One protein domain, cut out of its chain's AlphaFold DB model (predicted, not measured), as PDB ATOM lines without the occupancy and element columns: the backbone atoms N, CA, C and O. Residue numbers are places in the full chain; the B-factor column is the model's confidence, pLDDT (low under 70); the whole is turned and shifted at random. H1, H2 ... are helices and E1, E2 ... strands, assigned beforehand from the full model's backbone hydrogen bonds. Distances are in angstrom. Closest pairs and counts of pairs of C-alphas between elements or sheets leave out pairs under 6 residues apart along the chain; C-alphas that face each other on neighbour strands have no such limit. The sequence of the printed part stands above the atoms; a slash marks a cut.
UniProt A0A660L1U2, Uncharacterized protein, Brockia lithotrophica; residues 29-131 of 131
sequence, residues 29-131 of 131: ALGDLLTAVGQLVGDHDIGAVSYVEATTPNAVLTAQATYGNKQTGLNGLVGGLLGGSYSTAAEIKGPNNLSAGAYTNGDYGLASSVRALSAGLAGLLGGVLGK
ATOM      1  N   ALA A  29     181.134 178.098 260.718       58.41
ATOM      2  CA  ALA A  29     181.375 178.740 259.414       58.41
ATOM      3  C   ALA A  29     182.269 179.999 259.493       58.41
ATOM      4  O   ALA A  29     182.983 180.319 258.547       58.41
ATOM      5  N   LEU A  30     182.251 180.709 260.628       55.88
ATOM      6  CA  LEU A  30     183.139 181.844 260.874       55.88
ATOM      7  C   LEU A  30     184.576 181.392 261.172       55.88
ATOM      8  O   LEU A  30     185.515 182.032 260.716       55.88
ATOM      9  N   GLY A  31     184.747 180.287 261.902       57.94
ATOM     10  CA  GLY A  31     186.040 179.647 262.141       57.94
ATOM     11  C   GLY A  31     186.616 178.998 260.886       57.94
ATOM     12  O   GLY A  31     187.813 179.127 260.654       57.94
ATOM     13  N   ASP A  32     185.783 178.403 260.036       64.31
ATOM     14  CA  ASP A  32     186.191 177.874 258.731       64.31
ATOM     15  C   ASP A  32     186.597 179.004 257.787       64.31
ATOM     16  O   ASP A  32     187.615 178.903 257.110       64.31
ATOM     17  N   LEU A  33     185.870 180.127 257.803       62.94
ATOM     18  CA  LEU A  33     186.265 181.332 257.082       62.94
ATOM     19  C   LEU A  33     187.575 181.912 257.628       62.94
ATOM     20  O   LEU A  33     188.447 182.257 256.841       62.94
ATOM     21  N   LEU A  34     187.758 181.998 258.948       61.56
ATOM     22  CA  LEU A  34     189.009 182.476 259.553       61.56
ATOM     23  C   LEU A  34     190.183 181.537 259.264       61.56
ATOM     24  O   LEU A  34     191.299 182.001 259.057       61.56
ATOM     25  N   THR A  35     189.931 180.232 259.218       64.44
ATOM     26  CA  THR A  35     190.929 179.218 258.874       64.44
ATOM     27  C   THR A  35     191.282 179.299 257.395       64.44
ATOM     28  O   THR A  35     192.460 179.329 257.058       64.44
ATOM     29  N   ALA A  36     190.289 179.439 256.516       63.06
ATOM     30  CA  ALA A  36     190.490 179.651 255.088       63.06
ATOM     31  C   ALA A  36     191.208 180.978 254.806       63.06
ATOM     32  O   ALA A  36     192.100 181.016 253.968       63.06
ATOM     33  N   VAL A  37     190.889 182.053 255.535       61.22
ATOM     34  CA  VAL A  37     191.609 183.333 255.471       61.22
ATOM     35  C   VAL A  37     193.035 183.169 255.991       61.22
ATOM     36  O   VAL A  37     193.958 183.641 255.346       61.22
ATOM     37  N   GLY A  38     193.254 182.461 257.100       58.25
ATOM     38  CA  GLY A  38     194.595 182.170 257.614       58.25
ATOM     39  C   GLY A  38     195.446 181.354 256.634       58.25
ATOM     40  O   GLY A  38     196.621 181.656 256.449       58.25
ATOM     41  N   GLN A  39     194.844 180.377 255.954       60.72
ATOM     42  CA  GLN A  39     195.491 179.567 254.917       60.72
ATOM     43  C   GLN A  39     195.711 180.340 253.609       60.72
ATOM     44  O   GLN A  39     196.720 180.124 252.944       60.72
ATOM     45  N   LEU A  40     194.801 181.251 253.252       63.12
ATOM     46  CA  LEU A  40     194.917 182.118 252.078       63.12
ATOM     47  C   LEU A  40     195.976 183.209 252.272       63.12
ATOM     48  O   LEU A  40     196.686 183.551 251.332       63.12
ATOM     49  N   VAL A  41     196.075 183.757 253.483       65.12
ATOM     50  CA  VAL A  41     197.101 184.731 253.875       65.12
ATOM     51  C   VAL A  41     198.480 184.076 253.932       65.12
ATOM     52  O   VAL A  41     199.466 184.705 253.554       65.12
ATOM     53  N   GLY A  42     198.540 182.813 254.359       63.22
ATOM     54  CA  GLY A  42     199.766 182.027 254.376       63.22
ATOM     55  C   GLY A  42     200.828 182.567 255.337       63.22
ATOM     56  O   GLY A  42     200.551 183.347 256.253       63.22
ATOM     57  N   ASP A  43     202.062 182.116 255.118       62.38
ATOM     58  CA  ASP A  43     203.240 182.550 255.863       62.38
ATOM     59  C   ASP A  43     204.111 183.448 254.985       62.38
ATOM     60  O   ASP A  43     204.403 183.125 253.832       62.38
ATOM     61  N   HIS A  44     204.557 184.565 255.553       65.25
ATOM     62  CA  HIS A  44     205.509 185.473 254.933       65.25
ATOM     63  C   HIS A  44     206.883 185.263 255.570       65.25
ATOM     64  O   HIS A  44     207.077 185.533 256.756       65.25
ATOM     65  N   ASP A  45     207.836 184.775 254.781       71.25
ATOM     66  CA  ASP A  45     209.226 184.601 255.198       71.25
ATOM     67  C   ASP A  45     210.116 185.534 254.375       71.25
ATOM     68  O   ASP A  45     210.143 185.474 253.143       71.25
ATOM     69  N   ILE A  46     210.787 186.453 255.060       72.75
ATOM     70  CA  ILE A  46     211.621 187.483 254.452       72.75
ATOM     71  C   ILE A  46     213.045 187.239 254.909       72.75
ATOM     72  O   ILE A  46     213.416 187.565 256.037       72.75
ATOM     73  N   GLY A  47     213.837 186.677 254.002       78.12
ATOM     74  CA  GLY A  47     215.264 186.477 254.179       78.12
ATOM     75  C   GLY A  47     216.062 187.439 253.309       78.12
ATOM     76  O   GLY A  47     215.836 187.522 252.103       78.12
ATOM     77  N   ALA A  48     217.026 188.127 253.909       74.31
ATOM     78  CA  ALA A  48     218.066 188.847 253.188       74.31
ATOM     79  C   ALA A  48     219.428 188.496 253.780       74.31
ATOM     80  O   ALA A  48     219.594 188.446 254.998       74.31
ATOM     81  N   VAL A  49     220.403 188.234 252.916       83.50
ATOM     82  CA  VAL A  49     221.754 187.855 253.327       83.50
ATOM     83  C   VAL A  49     222.744 188.704 252.553       83.50
ATOM     84  O   VAL A  49     222.769 188.676 251.326       83.50
ATOM     85  N   SER A  50     223.590 189.424 253.279       80.88
ATOM     86  CA  SER A  50     224.806 190.014 252.735       80.88
ATOM     87  C   SER A  50     225.978 189.140 253.146       80.88
ATOM     88  O   SER A  50     226.214 188.919 254.332       80.88
ATOM     89  N   TYR A  51     226.696 188.624 252.158       82.19
ATOM     90  CA  TYR A  51     227.837 187.742 252.354       82.19
ATOM     91  C   TYR A  51     229.044 188.312 251.624       82.19
ATOM     92  O   TYR A  51     228.945 188.709 250.465       82.19
ATOM     93  N   VAL A  52     230.177 188.344 252.312       82.06
ATOM     94  CA  VAL A  52     231.471 188.705 251.753       82.06
ATOM     95  C   VAL A  52     232.451 187.607 252.116       82.06
ATOM     96  O   VAL A  52     232.569 187.226 253.279       82.06
ATOM     97  N   GLU A  53     233.187 187.143 251.118       84.44
ATOM     98  CA  GLU A  53     234.291 186.215 251.288       84.44
ATOM     99  C   GLU A  53     235.548 186.820 250.673       84.44
ATOM    100  O   GLU A  53     235.525 187.332 249.553       84.44
ATOM    101  N   ALA A  54     236.648 186.768 251.412       78.31
ATOM    102  CA  ALA A  54     237.958 187.175 250.947       78.31
ATOM    103  C   ALA A  54     238.940 186.020 251.148       78.31
ATOM    104  O   ALA A  54     239.224 185.607 252.270       78.31
ATOM    105  N   THR A  55     239.485 185.514 250.044       82.44
ATOM    106  CA  THR A  55     240.535 184.494 250.080       82.44
ATOM    107  C   THR A  55     241.900 185.169 250.130       82.44
ATOM    108  O   THR A  55     242.247 185.971 249.264       82.44
ATOM    109  N   THR A  56     242.688 184.832 251.145       77.44
ATOM    110  CA  THR A  56     244.104 185.194 251.257       77.44
ATOM    111  C   THR A  56     244.962 183.942 251.075       77.44
ATOM    112  O   THR A  56     244.461 182.834 251.277       77.44
ATOM    113  N   PRO A  57     246.265 184.072 250.759       81.56
ATOM    114  CA  PRO A  57     247.153 182.917 250.599       81.56
ATOM    115  C   PRO A  57     247.202 181.972 251.812       81.56
ATOM    116  O   PRO A  57     247.567 180.813 251.660       81.56
ATOM    117  N   ASN A  58     246.827 182.462 253.002       79.31
ATOM    118  CA  ASN A  58     246.945 181.737 254.267       79.31
ATOM    119  C   ASN A  58     245.595 181.441 254.946       79.31
ATOM    120  O   ASN A  58     245.574 180.709 255.932       79.31
ATOM    121  N   ALA A  59     244.484 182.032 254.485       76.38
ATOM    122  CA  ALA A  59     243.176 181.917 255.136       76.38
ATOM    123  C   ALA A  59     242.023 182.413 254.250       76.38
ATOM    124  O   ALA A  59     242.207 183.306 253.421       76.38
ATOM    125  N   VAL A  60     240.816 181.911 254.508       83.44
ATOM    126  CA  VAL A  60     239.560 182.463 253.983       83.44
ATOM    127  C   VAL A  60     238.900 183.287 255.088       83.44
ATOM    128  O   VAL A  60     238.671 182.789 256.189       83.44
ATOM    129  N   LEU A  61     238.627 184.557 254.806       80.38
ATOM    130  CA  LEU A  61     237.893 185.467 255.680       80.38
ATOM    131  C   LEU A  61     236.453 185.550 255.186       80.38
ATOM    132  O   LEU A  61     236.220 185.848 254.018       80.38
ATOM    133  N   THR A  62     235.494 185.337 256.076       84.19
ATOM    134  CA  THR A  62     234.066 185.420 255.757       84.19
ATOM    135  C   THR A  62     233.384 186.417 256.679       84.19
ATOM    136  O   THR A  62     233.529 186.330 257.898       84.19
ATOM    137  N   ALA A  63     232.604 187.328 256.109       80.00
ATOM    138  CA  ALA A  63     231.675 188.178 256.836       80.00
ATOM    139  C   ALA A  63     230.265 187.935 256.300       80.00
ATOM    140  O   ALA A  63     230.030 187.987 255.093       80.00
ATOM    141  N   GLN A  64     229.320 187.680 257.198       84.12
ATOM    142  CA  GLN A  64     227.927 187.454 256.845       84.12
ATOM    143  C   GLN A  64     227.027 188.277 257.758       84.12
ATOM    144  O   GLN A  64     227.206 188.291 258.974       84.12
ATOM    145  N   ALA A  65     226.036 188.928 257.162       79.94
ATOM    146  CA  ALA A  65     224.932 189.555 257.861       79.94
ATOM    147  C   ALA A  65     223.624 189.014 257.289       79.94
ATOM    148  O   ALA A  65     223.383 189.106 256.086       79.94
ATOM    149  N   THR A  66     222.785 188.469 258.163       80.31
ATOM    150  CA  THR A  66     221.505 187.865 257.794       80.31
ATOM    151  C   THR A  66     220.381 188.617 258.487       80.31
ATOM    152  O   THR A  66     220.395 188.790 259.704       80.31
ATOM    153  N   TYR A  67     219.398 189.043 257.708       75.50
ATOM    154  CA  TYR A  67     218.115 189.529 258.180       75.50
ATOM    155  C   TYR A  67     217.070 188.455 257.902       75.50
ATOM    156  O   TYR A  67     216.937 187.989 256.771       75.50
ATOM    157  N   GLY A  68     216.344 188.066 258.943       77.81
ATOM    158  CA  GLY A  68     215.228 187.137 258.857       77.81
ATOM    159  C   GLY A  68     214.029 187.729 259.575       77.81
ATOM    160  O   GLY A  68     214.122 188.058 260.757       77.81
ATOM    161  N   ASN A  69     212.911 187.865 258.871       72.81
ATOM    162  CA  ASN A  69     211.634 188.207 259.476       72.81
ATOM    163  C   ASN A  69     210.571 187.230 258.980       72.81
ATOM    164  O   ASN A  69     210.242 187.210 257.795       72.81
ATOM    165  N   LYS A  70     210.047 186.427 259.907       75.19
ATOM    166  CA  LYS A  70     208.993 185.458 259.635       75.19
ATOM    167  C   LYS A  70     207.707 185.914 260.306       75.19
ATOM    168  O   LYS A  70     207.641 186.021 261.530       75.19
ATOM    169  N   GLN A  71     206.687 186.168 259.500       68.88
ATOM    170  CA  GLN A  71     205.373 186.612 259.945       68.88
ATOM    171  C   GLN A  71     204.320 185.617 259.461       68.88
ATOM    172  O   GLN A  71     204.205 185.354 258.268       68.88
ATOM    173  N   THR A  72     203.554 185.051 260.390       72.81
ATOM    174  CA  THR A  72     202.601 183.969 260.111       72.81
ATOM    175  C   THR A  72     201.159 184.437 260.300       72.81
ATOM    176  O   THR A  72     200.869 185.238 261.198       72.81
ATOM    177  N   GLY A  73     200.237 183.913 259.491       67.12
ATOM    178  CA  GLY A  73     198.802 184.179 259.616       67.12
ATOM    179  C   GLY A  73     198.459 185.672 259.549       67.12
ATOM    180  O   GLY A  73     199.020 186.418 258.752       67.12
ATOM    181  N   LEU A  74     197.554 186.152 260.409       66.62
ATOM    182  CA  LEU A  74     197.069 187.541 260.355       66.62
ATOM    183  C   LEU A  74     198.183 188.590 260.551       66.62
ATOM    184  O   LEU A  74     198.108 189.673 259.979       66.62
ATOM    185  N   ASN A  75     199.245 188.255 261.289       66.50
ATOM    186  CA  ASN A  75     200.426 189.113 261.418       66.50
ATOM    187  C   ASN A  75     201.238 189.185 260.117       66.50
ATOM    188  O   ASN A  75     201.844 190.218 259.850       66.50
ATOM    189  N   GLY A  76     201.217 188.132 259.294       64.88
ATOM    190  CA  GLY A  76     201.752 188.137 257.930       64.88
ATOM    191  C   GLY A  76     200.923 189.002 256.982       64.88
ATOM    192  O   GLY A  76     201.493 189.738 256.183       64.88
ATOM    193  N   LEU A  77     199.590 189.021 257.126       67.75
ATOM    194  CA  LEU A  77     198.733 189.947 256.371       67.75
ATOM    195  C   LEU A  77     198.975 191.401 256.777       67.75
ATOM    196  O   LEU A  77     199.146 192.259 255.919       67.75
ATOM    197  N   VAL A  78     198.986 191.690 258.080       70.44
ATOM    198  CA  VAL A  78     199.191 193.052 258.590       70.44
ATOM    199  C   VAL A  78     200.615 193.522 258.300       70.44
ATOM    200  O   VAL A  78     200.794 194.641 257.837       70.44
ATOM    201  N   GLY A  79     201.626 192.676 258.493       66.56
ATOM    202  CA  GLY A  79     203.016 192.996 258.170       66.56
ATOM    203  C   GLY A  79     203.284 193.082 256.666       66.56
ATOM    204  O   GLY A  79     204.014 193.966 256.224       66.56
ATOM    205  N   GLY A  80     202.608 192.264 255.859       66.81
ATOM    206  CA  GLY A  80     202.573 192.388 254.405       66.81
ATOM    207  C   GLY A  80     201.820 193.633 253.930       66.81
ATOM    208  O   GLY A  80     202.179 194.196 252.905       66.81
ATOM    209  N   LEU A  81     200.816 194.121 254.662       67.69
ATOM    210  CA  LEU A  81     200.062 195.324 254.300       67.69
ATOM    211  C   LEU A  81     200.782 196.612 254.715       67.69
ATOM    212  O   LEU A  81     200.951 197.512 253.894       67.69
ATOM    213  N   LEU A  82     201.212 196.690 255.977       73.56
ATOM    214  CA  LEU A  82     201.976 197.815 256.522       73.56
ATOM    215  C   LEU A  82     203.362 197.901 255.879       73.56
ATOM    216  O   LEU A  82     203.885 198.997 255.685       73.56
ATOM    217  N   GLY A  83     203.917 196.751 255.497       69.50
ATOM    218  CA  GLY A  83     205.247 196.652 254.933       69.50
ATOM    219  C   GLY A  83     206.343 197.014 255.929       69.50
ATOM    220  O   GLY A  83     206.107 197.358 257.088       69.50
ATOM    221  N   GLY A  84     207.578 196.926 255.458       72.69
ATOM    222  CA  GLY A  84     208.757 197.275 256.235       72.69
ATOM    223  C   GLY A  84     209.985 197.387 255.349       72.69
ATOM    224  O   GLY A  84     209.941 197.043 254.166       72.69
ATOM    225  N   SER A  85     211.082 197.853 255.937       73.31
ATOM    226  CA  SER A  85     212.383 197.947 255.276       73.31
ATOM    227  C   SER A  85     213.386 197.059 256.000       73.31
ATOM    228  O   SER A  85     213.371 196.960 257.230       73.31
ATOM    229  N   TYR A  86     214.277 196.429 255.245       75.50
ATOM    230  CA  TYR A  86     215.437 195.730 255.781       75.50
ATOM    231  C   TYR A  86     216.721 196.272 255.168       75.50
ATOM    232  O   TYR A  86     216.739 196.804 254.058       75.50
ATOM    233  N   SER A  87     217.803 196.137 255.926       80.00
ATOM    234  CA  SER A  87     219.144 196.543 255.531       80.00
ATOM    235  C   SER A  87     220.140 195.599 256.192       80.00
ATOM    236  O   SER A  87     220.235 195.561 257.418       80.00
ATOM    237  N   THR A  88     220.891 194.859 255.389       81.31
ATOM    238  CA  THR A  88     222.017 194.031 255.818       81.31
ATOM    239  C   THR A  88     223.299 194.567 255.208       81.31
ATOM    240  O   THR A  88     223.325 195.019 254.064       81.31
ATOM    241  N   ALA A  89     224.369 194.538 255.992       80.56
ATOM    242  CA  ALA A  89     225.689 194.958 255.564       80.56
ATOM    243  C   ALA A  89     226.710 193.968 256.117       80.56
ATOM    244  O   ALA A  89     226.735 193.716 257.321       80.56
ATOM    245  N   ALA A  90     227.540 193.417 255.245       81.56
ATOM    246  CA  ALA A  90     228.707 192.637 255.617       81.56
ATOM    247  C   ALA A  90     229.937 193.330 255.039       81.56
ATOM    248  O   ALA A  90     229.932 193.722 253.875       81.56
ATOM    249  N   GLU A  91     230.982 193.504 255.843       81.94
ATOM    250  CA  GLU A  91     232.213 194.165 255.417       81.94
ATOM    251  C   GLU A  91     233.427 193.427 255.982       81.94
ATOM    252  O   GLU A  91     233.467 193.077 257.161       81.94
ATOM    253  N   ILE A  92     234.429 193.213 255.134       79.31
ATOM    254  CA  ILE A  92     235.761 192.745 255.503       79.31
ATOM    255  C   ILE A  92     236.725 193.903 255.268       79.31
ATOM    256  O   ILE A  92     236.809 194.423 254.155       79.31
ATOM    257  N   LYS A  93     237.474 194.286 256.307       81.00
ATOM    258  CA  LYS A  93     238.552 195.279 256.226       81.00
ATOM    259  C   LYS A  93     239.896 194.593 256.416       81.00
ATOM    260  O   LYS A  93     240.117 193.921 257.420       81.00
ATOM    261  N   GLY A  94     240.780 194.772 255.446       75.81
ATOM    262  CA  GLY A  94     242.146 194.277 255.446       75.81
ATOM    263  C   GLY A  94     243.183 195.405 255.509       75.81
ATOM    264  O   GLY A  94     242.847 196.591 255.440       75.81
ATOM    265  N   PRO A  95     244.469 195.045 255.638       71.62
ATOM    266  CA  PRO A  95     245.573 195.996 255.547       71.62
ATOM    267  C   PRO A  95     245.626 196.676 254.163       71.62
ATOM    268  O   PRO A  95     245.123 196.141 253.178       71.62
ATOM    269  N   ASN A  96     246.258 197.854 254.081       77.94
ATOM    270  CA  ASN A  96     246.405 198.660 252.852       77.94
ATOM    271  C   ASN A  96     245.089 199.168 252.230       77.94
ATOM    272  O   ASN A  96     244.979 199.248 251.009       77.94
ATOM    273  N   ASN A  97     244.088 199.513 253.044       73.56
ATOM    274  CA  ASN A  97     242.772 199.976 252.583       73.56
ATOM    275  C   ASN A  97     242.013 198.972 251.693       73.56
ATOM    276  O   ASN A  97     241.076 199.366 250.999       73.56
ATOM    277  N   LEU A  98     242.362 197.681 251.716       68.69
ATOM    278  CA  LEU A  98     241.515 196.668 251.094       68.69
ATOM    279  C   LEU A  98     240.234 196.524 251.915       68.69
ATOM    280  O   LEU A  98     240.270 196.052 253.050       68.69
ATOM    281  N   SER A  99     239.102 196.908 251.336       77.62
ATOM    282  CA  SER A  99     237.785 196.598 251.873       77.62
ATOM    283  C   SER A  99     236.959 195.849 250.838       77.62
ATOM    284  O   SER A  99     236.995 196.142 249.643       77.62
ATOM    285  N   ALA A 100     236.219 194.854 251.309       74.56
ATOM    286  CA  ALA A 100     235.193 194.178 250.536       74.56
ATOM    287  C   ALA A 100     233.890 194.285 251.324       74.56
ATOM    288  O   ALA A 100     233.857 193.964 252.509       74.56
ATOM    289  N   GLY A 101     232.833 194.773 250.682       81.25
ATOM    290  CA  GLY A 101     231.544 195.006 251.316       81.25
ATOM    291  C   GLY A 101     230.411 194.457 250.464       81.25
ATOM    292  O   GLY A 101     230.420 194.607 249.245       81.25
ATOM    293  N   ALA A 102     229.429 193.847 251.112       77.00
ATOM    294  CA  ALA A 102     228.143 193.515 250.531       77.00
ATOM    295  C   ALA A 102     227.075 194.266 251.319       77.00
ATOM    296  O   ALA A 102     227.026 194.192 252.547       77.00
ATOM    297  N   TYR A 103     226.225 194.985 250.600       79.69
ATOM    298  CA  TYR A 103     225.086 195.684 251.165       79.69
ATOM    299  C   TYR A 103     223.824 195.202 250.470       79.69
ATOM    300  O   TYR A 103     223.799 195.036 249.249       79.69
ATOM    301  N   THR A 104     222.778 194.955 251.242       78.56
ATOM    302  CA  THR A 104     221.481 194.565 250.705       78.56
ATOM    303  C   THR A 104     220.405 195.283 251.483       78.56
ATOM    304  O   THR A 104     220.261 195.104 252.689       78.56
ATOM    305  N   ASN A 105     219.632 196.095 250.782       81.81
ATOM    306  CA  ASN A 105     218.479 196.781 251.321       81.81
ATOM    307  C   ASN A 105     217.262 196.530 250.443       81.81
ATOM    308  O   ASN A 105     217.366 196.365 249.228       81.81
ATOM    309  N   GLY A 106     216.097 196.514 251.071       72.12
ATOM    310  CA  GLY A 106     214.851 196.306 250.363       72.12
ATOM    311  C   GLY A 106     213.653 196.660 251.217       72.12
ATOM    312  O   GLY A 106     213.707 196.629 252.446       72.12
ATOM    313  N   ASP A 107     212.566 196.979 250.528       75.81
ATOM    314  CA  ASP A 107     211.255 197.180 251.121       75.81
ATOM    315  C   ASP A 107     210.376 195.968 250.795       75.81
ATOM    316  O   ASP A 107     210.431 195.421 249.689       75.81
ATOM    317  N   TYR A 108     209.528 195.563 251.733       73.19
ATOM    318  CA  TYR A 108     208.558 194.488 251.548       73.19
ATOM    319  C   TYR A 108     207.144 194.940 251.894       73.19
ATOM    320  O   TYR A 108     206.939 195.943 252.575       73.19
ATOM    321  N   GLY A 109     206.167 194.183 251.400       71.06
ATOM    322  CA  GLY A 109     204.743 194.438 251.597       71.06
ATOM    323  C   GLY A 109     204.086 195.304 250.515       71.06
ATOM    324  O   GLY A 109     204.662 195.576 249.457       71.06
ATOM    325  N   LEU A 110     202.852 195.743 250.774       67.19
ATOM    326  CA  LEU A 110     202.010 196.478 249.830       67.19
ATOM    327  C   LEU A 110     202.627 197.826 249.462       67.19
ATOM    328  O   LEU A 110     202.483 198.263 248.328       67.19
ATOM    329  N   ALA A 111     203.377 198.451 250.372       60.78
ATOM    330  CA  ALA A 111     204.134 199.667 250.085       60.78
ATOM    331  C   ALA A 111     205.120 199.486 248.910       60.78
ATOM    332  O   ALA A 111     205.263 200.391 248.088       60.78
ATOM    333  N   SER A 112     205.748 198.311 248.787       55.16
ATOM    334  CA  SER A 112     206.622 197.956 247.658       55.16
ATOM    335  C   SER A 112     205.812 197.739 246.369       55.16
ATOM    336  O   SER A 112     206.141 198.300 245.322       55.16
ATOM    337  N   SER A 113     204.677 197.039 246.462       60.47
ATOM    338  CA  SER A 113     203.804 196.753 245.310       60.47
ATOM    339  C   SER A 113     203.089 197.997 244.768       60.47
ATOM    340  O   SER A 113     203.000 198.179 243.559       60.47
ATOM    341  N   VAL A 114     202.618 198.893 245.641       61.75
ATOM    342  CA  VAL A 114     201.964 200.157 245.266       61.75
ATOM    343  C   VAL A 114     202.966 201.112 244.627       61.75
ATOM    344  O   VAL A 114     202.614 201.782 243.661       61.75
ATOM    345  N   ARG A 115     204.218 201.154 245.103       62.00
ATOM    346  CA  ARG A 115     205.283 201.971 244.497       62.00
ATOM    347  C   ARG A 115     205.700 201.433 243.124       62.00
ATOM    348  O   ARG A 115     205.891 202.214 242.199       62.00
ATOM    349  N   ALA A 116     205.784 200.111 242.964       60.28
ATOM    350  CA  ALA A 116     206.044 199.480 241.669       60.28
ATOM    351  C   ALA A 116     204.878 199.679 240.683       60.28
ATOM    352  O   ALA A 116     205.100 200.004 239.517       60.28
ATOM    353  N   LEU A 117     203.633 199.550 241.152       62.91
ATOM    354  CA  LEU A 117     202.437 199.772 240.344       62.91
ATOM    355  C   LEU A 117     202.275 201.246 239.957       62.91
ATOM    356  O   LEU A 117     201.949 201.532 238.810       62.91
ATOM    357  N   SER A 118     202.528 202.184 240.871       62.38
ATOM    358  CA  SER A 118     202.459 203.616 240.573       62.38
ATOM    359  C   SER A 118     203.569 204.049 239.621       62.38
ATOM    360  O   SER A 118     203.296 204.817 238.706       62.38
ATOM    361  N   ALA A 119     204.784 203.508 239.757       67.56
ATOM    362  CA  ALA A 119     205.872 203.743 238.811       67.56
ATOM    363  C   ALA A 119     205.575 203.141 237.427       67.56
ATOM    364  O   ALA A 119     205.803 203.796 236.411       67.56
ATOM    365  N   GLY A 120     205.014 201.929 237.372       65.88
ATOM    366  CA  GLY A 120     204.599 201.289 236.122       65.88
ATOM    367  C   GLY A 120     203.438 202.016 235.440       65.88
ATOM    368  O   GLY A 120     203.465 202.225 234.230       65.88
ATOM    369  N   LEU A 121     202.450 202.472 236.212       70.56
ATOM    370  CA  LEU A 121     201.313 203.234 235.702       70.56
ATOM    371  C   LEU A 121     201.720 204.653 235.288       70.56
ATOM    372  O   LEU A 121     201.264 205.125 234.254       70.56
ATOM    373  N   ALA A 122     202.616 205.307 236.028       68.75
ATOM    374  CA  ALA A 122     203.199 206.590 235.640       68.75
ATOM    375  C   ALA A 122     204.068 206.459 234.382       68.75
ATOM    376  O   ALA A 122     204.012 207.326 233.515       68.75
ATOM    377  N   GLY A 123     204.818 205.363 234.238       67.75
ATOM    378  CA  GLY A 123     205.571 205.054 233.022       67.75
ATOM    379  C   GLY A 123     204.665 204.781 231.820       67.75
ATOM    380  O   GLY A 123     204.935 205.262 230.723       67.75
ATOM    381  N   LEU A 124     203.549 204.076 232.027       65.38
ATOM    382  CA  LEU A 124     202.561 203.815 230.980       65.38
ATOM    383  C   LEU A 124     201.804 205.088 230.581       65.38
ATOM    384  O   LEU A 124     201.652 205.362 229.396       65.38
ATOM    385  N   LEU A 125     201.382 205.903 231.549       64.31
ATOM    386  CA  LEU A 125     200.734 207.189 231.297       64.31
ATOM    387  C   LEU A 125     201.705 208.186 230.661       64.31
ATOM    388  O   LEU A 125     201.331 208.848 229.705       64.31
ATOM    389  N   GLY A 126     202.961 208.248 231.104       66.62
ATOM    390  CA  GLY A 126     203.998 209.061 230.467       66.62
ATOM    391  C   GLY A 126     204.298 208.620 229.031       66.62
ATOM    392  O   GLY A 126     204.491 209.461 228.159       66.62
ATOM    393  N   GLY A 127     204.257 207.314 228.752       65.94
ATOM    394  CA  GLY A 127     204.411 206.768 227.401       65.94
ATOM    395  C   GLY A 127     203.192 206.960 226.487       65.94
ATOM    396  O   GLY A 127     203.345 206.952 225.266       65.94
ATOM    397  N   VAL A 128     201.995 207.137 227.058       59.31
ATOM    398  CA  VAL A 128     200.731 207.328 226.322       59.31
ATOM    399  C   VAL A 128     200.376 208.811 226.146       59.31
ATOM    400  O   VAL A 128     199.863 209.174 225.095       59.31
ATOM    401  N   LEU A 129     200.665 209.670 227.130       59.69
ATOM    402  CA  LEU A 129     200.437 211.125 227.083       59.69
ATOM    403  C   LEU A 129     201.638 211.917 226.538       59.69
ATOM    404  O   LEU A 129     201.500 213.098 226.242       59.69
ATOM    405  N   GLY A 130     202.814 211.295 226.425       54.03
ATOM    406  CA  GLY A 130     204.028 211.901 225.868       54.03
ATOM    407  C   GLY A 130     204.158 211.805 224.341       54.03
ATOM    408  O   GLY A 130     205.273 211.926 223.834       54.03
ATOM    409  N   LYS A 131     203.061 211.546 223.619       47.34
ATOM    410  CA  LYS A 131     202.982 211.564 222.150       47.34
ATOM    411  C   LYS A 131     201.986 212.606 221.672       47.34
ATOM    412  O   LYS A 131     200.878 212.644 222.246       47.34
TER     413      LYS A 131
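AT A GLANCE: This is residues 29 to 131 of the 131 residues of an uncharacterized protein of Brockia lithotrophica (UniProt A0A660L1U2). Two long, narrow hairpins, E1 with E2 and E3 with E4, run side by side with one face of each turned to the other, making a long double ribbon. The helices gather at the end of the ribbon away from the hairpin turns: H2 lies across that end and joins one hairpin to the other, H1 carries the length on beyond it, and H3 runs off to the side as an arm whose residues 114 to 129 stand free. The printed part has 103 residues, with three named helices and four named strands in the order H1, E1, E2, H2, E3, E4, H3; the class is mixed, helices and strands, and each sheet is an antiparallel pair. The whole is extended and flat, with a radius of gyration of the C-alphas of 20.9 A and spans of 65 by 52 by 17 A.

HOW THE PARTS SIT: H1, residues 29 to 41, is joined by a tight link to E1, residues 43 to 56. E1 forms a hairpin with E2, residues 59 to 72, antiparallel at 175 degrees; N 50 and O 65 are within hydrogen-bond range at 2.8 A. H2, residues 74 to 82, touches H1 only at their ends, with residues 38 to 41 of H1 alone; the closest C-alphas, of Val 41 and Leu 77, are 6.0 A apart, at a steep tilt of 52 degrees. E3, residues 84 to 93, and E4, residues 99 to 108, form the second hairpin, antiparallel at 174 degrees, with N 88 and O 104 at 2.8 A, within hydrogen-bond range. Between the hairpins, the closest C-alphas of E2 and E3, those of Ala 65 and Ala 90, are 5.4 A apart, and those of E1 and E4, of Ser 50 and Ala 102, are 5.3 A apart. H3, residues 110 to 129, touches H2 only at their ends, with its residues 110 to 111 alone; the C-alphas of Leu 81 and Leu 110 are closest at 5.0 A, at a steep tilt of 39 degrees. H3 is apart from H1, E1 and E2. In H1, H2 and H3 every O i to N i+4 pair is within hydrogen-bond range.

IN THESE COORDINATES: H1 begins at C-alpha 29, (181.375, 178.740, 259.414), and is 17.7 A long. E1 is 41.2 A long and ends at C-alpha 56, (244.104, 185.194, 251.257); E2 is 40.9 A long. H2 is 12.0 A long, E3 29.9 A and E4 29.3 A. H3, 27.1 A long, ends at C-alpha 129, (200.437, 211.125, 227.083).

THE WHOLE: The two C-alphas farthest apart, those of Ala 29 and Asn 96, are 68.3 A apart. The printed part has no cut, and its six links between named elements are tight. The mean pLDDT of the printed part is 71.0; 48 residues are under 70, among them residues 29 to 44 and 122 to 131.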